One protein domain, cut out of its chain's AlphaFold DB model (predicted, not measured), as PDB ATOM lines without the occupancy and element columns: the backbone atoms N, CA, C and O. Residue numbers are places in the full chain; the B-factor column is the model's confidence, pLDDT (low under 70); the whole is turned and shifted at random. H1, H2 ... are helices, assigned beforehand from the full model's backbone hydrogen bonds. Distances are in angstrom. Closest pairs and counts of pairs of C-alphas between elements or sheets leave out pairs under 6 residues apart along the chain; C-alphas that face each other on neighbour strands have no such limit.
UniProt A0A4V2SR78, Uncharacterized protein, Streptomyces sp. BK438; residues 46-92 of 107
ATOM      1  N   TYR A  46      -6.759   6.950 -43.622       53.69
ATOM      2  CA  TYR A  46      -7.522   6.336 -42.544       53.69
ATOM      3  C   TYR A  46      -7.572   4.818 -42.710       53.69
ATOM      4  O   TYR A  46      -8.341   4.261 -43.487       53.69
ATOM      5  N   GLN A  47      -6.730   4.143 -41.928       65.06
ATOM      6  CA  GLN A  47      -6.965   2.753 -41.546       65.06
ATOM      7  C   GLN A  47      -8.320   2.664 -40.829       65.06
ATOM      8  O   GLN A  47      -8.758   3.652 -40.232       65.06
ATOM      9  N   ALA A  48      -8.953   1.486 -40.866       74.56
ATOM     10  CA  ALA A  48     -10.127   1.154 -40.060       74.56
ATOM     11  C   ALA A  48     -10.013   1.814 -38.672       74.56
ATOM     12  O   ALA A  48      -9.023   1.561 -37.981       74.56
ATOM     13  N   PRO A  49     -10.915   2.728 -38.276       80.38
ATOM     14  CA  PRO A  49     -10.707   3.505 -37.065       80.38
ATOM     15  C   PRO A  49     -10.891   2.620 -35.830       80.38
ATOM     16  O   PRO A  49     -11.777   1.766 -35.781       80.38
ATOM     17  N   LEU A  50     -10.041   2.819 -34.822       87.38
ATOM     18  CA  LEU A  50     -10.194   2.166 -33.524       87.38
ATOM     19  C   LEU A  50     -11.430   2.735 -32.820       87.38
ATOM     20  O   LEU A  50     -11.535   3.947 -32.649       87.38
ATOM     21  N   LEU A  51     -12.343   1.872 -32.378       91.62
ATOM     22  CA  LEU A  51     -13.491   2.266 -31.569       91.62
ATOM     23  C   LEU A  51     -13.047   2.605 -30.143       91.62
ATOM     24  O   LEU A  51     -13.043   1.752 -29.257       91.62
ATOM     25  N   ASP A  52     -12.654   3.854 -29.922       94.00
ATOM     26  CA  ASP A  52     -12.445   4.426 -28.595       94.00
ATOM     27  C   ASP A  52     -13.704   5.149 -28.076       94.00
ATOM     28  O   ASP A  52     -14.762   5.157 -28.713       94.00
ATOM     29  N   GLU A  53     -13.612   5.717 -26.871       96.25
ATOM     30  CA  GLU A  53     -14.729   6.416 -26.223       96.25
ATOM     31  C   GLU A  53     -15.154   7.680 -26.991       96.25
ATOM     32  O   GLU A  53     -16.344   8.000 -27.034       96.25
ATOM     33  N   GLU A  54     -14.210   8.374 -27.637       94.56
ATOM     34  CA  GLU A  54     -14.495   9.570 -28.438       94.56
ATOM     35  C   GLU A  54     -15.253   9.196 -29.715       94.56
ATOM     36  O   GLU A  54     -16.278   9.805 -30.043       94.56
ATOM     37  N   LEU A  55     -14.784   8.165 -30.421       92.00
ATOM     38  CA  LEU A  55     -15.438   7.647 -31.610       92.00
ATOM     39  C   LEU A  55     -16.824   7.108 -31.265       92.00
ATOM     40  O   LEU A  55     -17.790   7.470 -31.929       92.00
ATOM     41  N   MET A  56     -16.958   6.329 -30.189       95.00
ATOM     42  CA  MET A  56     -18.258   5.863 -29.704       95.00
ATOM     43  C   MET A  56     -19.224   7.032 -29.456       95.00
ATOM     44  O   MET A  56     -20.357   6.995 -29.938       95.00
ATOM     45  N   ALA A  57     -18.787   8.083 -28.754       96.06
ATOM     46  CA  ALA A  57     -19.619   9.257 -28.493       96.06
ATOM     47  C   ALA A  57     -20.048   9.965 -29.792       96.06
ATOM     48  O   ALA A  57     -21.215  10.335 -29.935       96.06
ATOM     49  N   ARG A  58     -19.144  10.094 -30.772       94.00
ATOM     50  CA  ARG A  58     -19.467  10.640 -32.102       94.00
ATOM     51  C   ARG A  58     -20.494   9.800 -32.850       94.00
ATOM     52  O   ARG A  58     -21.425  10.368 -33.412       94.00
ATOM     53  N   LEU A  59     -20.350   8.476 -32.857       93.00
ATOM     54  CA  LEU A  59     -21.294   7.580 -33.536       93.00
ATOM     55  C   LEU A  59     -22.695   7.670 -32.912       93.00
ATOM     56  O   LEU A  59     -23.686   7.730 -33.636       93.00
ATOM     57  N   ILE A  60     -22.778   7.758 -31.581       95.12
ATOM     58  CA  ILE A  60     -24.039   7.966 -30.851       95.12
ATOM     59  C   ILE A  60     -24.673   9.311 -31.221       95.12
ATOM     60  O   ILE A  60     -25.878   9.376 -31.453       95.12
ATOM     61  N   GLU A  61     -23.879  10.380 -31.305       94.31
ATOM     62  CA  GLU A  61     -24.376  11.703 -31.691       94.31
ATOM     63  C   GLU A  61     -24.869  11.735 -33.144       94.31
ATOM     64  O   GLU A  61     -25.915  12.312 -33.444       94.31
ATOM     65  N   LEU A  62     -24.141  11.086 -34.056       91.00
ATOM     66  CA  LEU A  62     -24.538  10.954 -35.458       91.00
ATOM     67  C   LEU A  62     -25.850  10.185 -35.599       91.00
ATOM     68  O   LEU A  62     -26.685  10.566 -36.419       91.00
ATOM     69  N   TYR A  63     -26.048   9.151 -34.785       91.81
ATOM     70  CA  TYR A  63     -27.246   8.320 -34.801       91.81
ATOM     71  C   TYR A  63     -28.423   8.908 -33.999       91.81
ATOM     72  O   TYR A  63     -29.534   8.382 -34.038       91.81
ATOM     73  N   ARG A  64     -28.237  10.014 -33.269       91.12
ATOM     74  CA  ARG A  64     -29.355  10.650 -32.567       91.12
ATOM     75  C   ARG A  64     -30.373  11.209 -33.584       91.12
ATOM     76  O   ARG A  64     -29.961  11.902 -34.525       91.12
ATOM     77  N   PRO A  65     -31.685  10.960 -33.392       87.75
ATOM     78  CA  PRO A  65     -32.727  11.562 -34.219       87.75
ATOM     79  C   PRO A  65     -32.672  13.091 -34.188       87.75
ATOM     80  O   PRO A  65     -32.427  13.694 -33.139       87.75
ATOM     81  N   ARG A  66     -32.922  13.722 -35.334       88.44
ATOM     82  CA  ARG A  66     -32.972  15.177 -35.508       88.44
ATOM     83  C   ARG A  66     -34.341  15.621 -36.028       88.44
ATOM     84  O   ARG A  66     -35.011  14.856 -36.721       88.44
ATOM     85  N   PRO A  67     -34.758  16.868 -35.743       83.56
ATOM     86  CA  PRO A  67     -35.899  17.466 -36.426       83.56
ATOM     87  C   PRO A  67     -35.665  17.454 -37.941       83.56
ATOM     88  O   PRO A  67     -34.648  17.963 -38.404       83.56
ATOM     89  N   GLY A  68     -36.594  16.866 -38.691       79.50
ATOM     90  CA  GLY A  68     -36.472  16.697 -40.141       79.50
ATOM     91  C   GLY A  68     -35.945  15.332 -40.581       79.50
ATOM     92  O   GLY A  68     -35.900  15.086 -41.782       79.50
ATOM     93  N   ASP A  69     -35.598  14.438 -39.646       82.06
ATOM     94  CA  ASP A  69     -35.360  13.045 -40.010       82.06
ATOM     95  C   ASP A  69     -36.661  12.399 -40.509       82.06
ATOM     96  O   ASP A  69     -37.722  12.507 -39.886       82.06
ATOM     97  N   LEU A  70     -36.557  11.731 -41.652       77.12
ATOM     98  CA  LEU A  70     -37.602  10.920 -42.243       77.12
ATOM     99  C   LEU A  70     -37.848   9.675 -41.378       77.12
ATOM    100  O   LEU A  70     -36.908   9.138 -40.777       77.12
ATOM    101  N   PRO A  71     -39.097   9.180 -41.328       73.25
ATOM    102  CA  PRO A  71     -39.386   7.905 -40.691       73.25
ATOM    103  C   PRO A  71     -38.601   6.799 -41.403       73.25
ATOM    104  O   PRO A  71     -38.626   6.694 -42.628       73.25
ATOM    105  N   ALA A  72     -37.882   5.999 -40.623       74.12
ATOM    106  CA  ALA A  72     -37.118   4.858 -41.099       74.12
ATOM    107  C   ALA A  72     -37.112   3.777 -40.019       74.12
ATOM    108  O   ALA A  72     -37.086   4.089 -38.824       74.12
ATOM    109  N   ASP A  73     -37.080   2.516 -40.442       75.56
ATOM    110  CA  ASP A  73     -36.836   1.404 -39.532       75.56
ATOM    111  C   ASP A  73     -35.408   1.512 -38.993       75.56
ATOM    112  O   ASP A  73     -34.421   1.367 -39.721       75.56
ATOM    113  N   ALA A  74     -35.310   1.800 -37.700       81.88
ATOM    114  CA  ALA A  74     -34.071   2.103 -37.006       81.88
ATOM    115  C   ALA A  74     -34.019   1.320 -35.691       81.88
ATOM    116  O   ALA A  74     -35.040   1.087 -35.043       81.88
ATOM    117  N   ILE A  75     -32.825   0.902 -35.276       90.19
ATOM    118  CA  ILE A  75     -32.664   0.323 -33.941       90.19
ATOM    119  C   ILE A  75     -32.746   1.404 -32.865       90.19
ATOM    120  O   ILE A  75     -32.365   2.555 -33.073       90.19
ATOM    121  N   GLU A  76     -33.148   1.002 -31.667       90.75
ATOM    122  CA  GLU A  76     -33.156   1.888 -30.508       90.75
ATOM    123  C   GLU A  76     -31.739   2.345 -30.123       90.75
ATOM    124  O   GLU A  76     -30.797   1.544 -30.076       90.75
ATOM    125  N   LEU A  77     -31.594   3.625 -29.766       91.81
ATOM    126  CA  LEU A  77     -30.309   4.222 -29.378       91.81
ATOM    127  C   LEU A  77     -29.596   3.454 -28.240       91.81
ATOM    128  O   LEU A  77     -28.397   3.200 -28.374       91.81
ATOM    129  N   PRO A  78     -30.278   2.990 -27.167       95.00
ATOM    130  CA  PRO A  78     -29.633   2.182 -26.128       95.00
ATOM    131  C   PRO A  78     -29.056   0.855 -26.640       95.00
ATOM    132  O   PRO A  78     -28.063   0.361 -26.104       95.00
ATOM    133  N   ARG A  79     -29.655   0.265 -27.686       94.62
ATOM    134  CA  ARG A  79     -29.151  -0.971 -28.299       94.62
ATOM    135  C   ARG A  79     -27.856  -0.709 -29.061       94.62
ATOM    136  O   ARG A  79     -26.919  -1.494 -28.927       94.62
ATOM    137  N   LEU A  80     -27.790   0.399 -29.803       94.50
ATOM    138  CA  LEU A  80     -26.554   0.847 -30.446       94.50
ATOM    139  C   LEU A  80     -25.462   1.127 -29.408       94.50
ATOM    140  O   LEU A  80     -24.358   0.603 -29.525       94.50
ATOM    141  N   GLU A  81     -25.775   1.905 -28.368       95.81
ATOM    142  CA  GLU A  81     -24.811   2.249 -27.320       95.81
ATOM    143  C   GLU A  81     -24.244   0.997 -26.638       95.81
ATOM    144  O   GLU A  81     -23.031   0.883 -26.456       95.81
ATOM    145  N   SER A  82     -25.109   0.040 -26.289       97.06
ATOM    146  CA  SER A  82     -24.693  -1.220 -25.669       97.06
ATOM    147  C   SER A  82     -23.735  -2.005 -26.566       97.06
ATOM    148  O   SER A  82     -22.694  -2.467 -26.094       97.06
ATOM    149  N   PHE A  83     -24.040  -2.099 -27.864       94.88
ATOM    150  CA  PHE A  83     -23.178  -2.773 -28.828       94.88
ATOM    151  C   PHE A  83     -21.817  -2.085 -28.953       94.88
ATOM    152  O   PHE A  83     -20.795  -2.755 -28.827       94.88
ATOM    153  N   LEU A  84     -21.777  -0.761 -29.128       94.75
ATOM    154  CA  LEU A  84     -20.515  -0.019 -29.230       94.75
ATOM    155  C   LEU A  84     -19.662  -0.195 -27.969       94.75
ATOM    156  O   LEU A  84     -18.471  -0.486 -28.058       94.75
ATOM    157  N   ARG A  85     -20.284  -0.120 -26.787       96.56
ATOM    158  CA  ARG A  85     -19.599  -0.294 -25.501       96.56
ATOM    159  C   ARG A  85     -18.955  -1.675 -25.358       96.56
ATOM    160  O   ARG A  85     -17.856  -1.783 -24.824       96.56
ATOM    161  N   GLN A  86     -19.623  -2.727 -25.835       95.62
ATOM    162  CA  GLN A  86     -19.097  -4.100 -25.813       95.62
ATOM    163  C   GLN A  86     -17.904  -4.308 -26.757       95.62
ATOM    164  O   GLN A  86     -17.129  -5.239 -26.549       95.62
ATOM    165  N   HIS A  87     -17.755  -3.453 -27.771       93.38
ATOM    166  CA  HIS A  87     -16.754  -3.585 -28.832       93.38
ATOM    167  C   HIS A  87     -15.681  -2.485 -28.786       93.38
ATOM    168  O   HIS A  87     -14.913  -2.339 -29.737       93.38
ATOM    169  N   LEU A  88     -15.594  -1.727 -27.686       93.31
ATOM    170  CA  LEU A  88     -14.508  -0.770 -27.472       93.31
ATOM    171  C   LEU A  88     -13.142  -1.442 -27.679       93.31
ATOM    172  O   LEU A  88     -12.926  -2.591 -27.288       93.31
ATOM    173  N   ARG A  89     -12.200  -0.681 -28.240       91.56
ATOM    174  CA  ARG A  89     -10.838  -1.099 -28.614       91.56
ATOM    175  C   ARG A  89     -10.768  -2.098 -29.772       91.56
ATOM    176  O   ARG A  89      -9.705  -2.673 -30.001       91.56
ATOM    177  N   LEU A  90     -11.858  -2.297 -30.507       89.81
ATOM    178  CA  LEU A  90     -11.852  -3.014 -31.780       89.81
ATOM    179  C   LEU A  90     -11.861  -2.027 -32.946       89.81
ATOM    180  O   LEU A  90     -12.327  -0.900 -32.818       89.81
ATOM    181  N   TYR A  91     -11.333  -2.452 -34.087       86.31
ATOM    182  CA  TYR A  91     -11.349  -1.655 -35.308       86.31
ATOM    183  C   TYR A  91     -12.713  -1.745 -35.997       86.31
ATOM    184  O   TYR A  91     -13.275  -2.835 -36.118       86.31
ATOM    185  N   LEU A  92     -13.234  -0.607 -36.454       80.62
ATOM    186  CA  LEU A  92     -14.445  -0.549 -37.267       80.62
ATOM    187  C   LEU A  92     -14.090  -0.851 -38.717       80.62
ATOM    188  O   LEU A  92     -13.336  -0.108 -39.343       80.62
TER     189      LEU A  92
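This is residues 46 to 92 of the 107 residues of an uncharacterized protein of Streptomyces sp. BK438 (UniProt A0A4V2SR78). Two helices of similar length, H1 and H2, lie side by side and run opposite ways as a helical hairpin, joined at one end by a wide loop. Residues 66 to 73 of that loop stick out from the body, and both ends of the printed part lie near the other end of the helix pair, where the residues after H2 fold back toward the beginning of H1 and the C-alphas of Tyr 46 and Leu 92 are 11.1 A apart. The printed part has 47 residues with two named helices, H1 then H2, and no named strand; the class is all helix, with under half of the residues, 21 of 47, in named elements. The whole is loose, with a radius of gyration of the C-alphas of 12.0 A, and spans 32 by 22 by 16 A.

The printed part begins at Tyr 46, with its C-alpha at (-7.522, 6.336, -42.544). H1, residues 53 to 63, begins with C-alpha 53 at (-14.729, 6.416, -26.223) and is 15.3 A from first to last C-alpha. H2, residues 77 to 86, measures 14.4 A and ends with C-alpha 86 at (-19.097, -4.100, -25.813).

H1 and H2 touch, with 7 pairs of C-alphas within 8 A. The closest are the C-alphas of Met 56 and Leu 84, 6.3 A apart. Their lines stand at a shallow tilt of 24 degrees, opposite ways, and their centres are 10.4 A apart. In both H1 and H2 every O i to N i+4 pair is within hydrogen-bond range.

The two C-alphas farthest apart are those of Gly 68 and Arg 89, at 33.3 A. The printed part has no cut. The link from H1 to H2, residues 64 to 76, is long, and within it residues 66 to 73 stand free. Without them the body spans 28 by 18 by 15 A. The mean pLDDT of the printed part is 88.1; residues 46 to 47 are under 70.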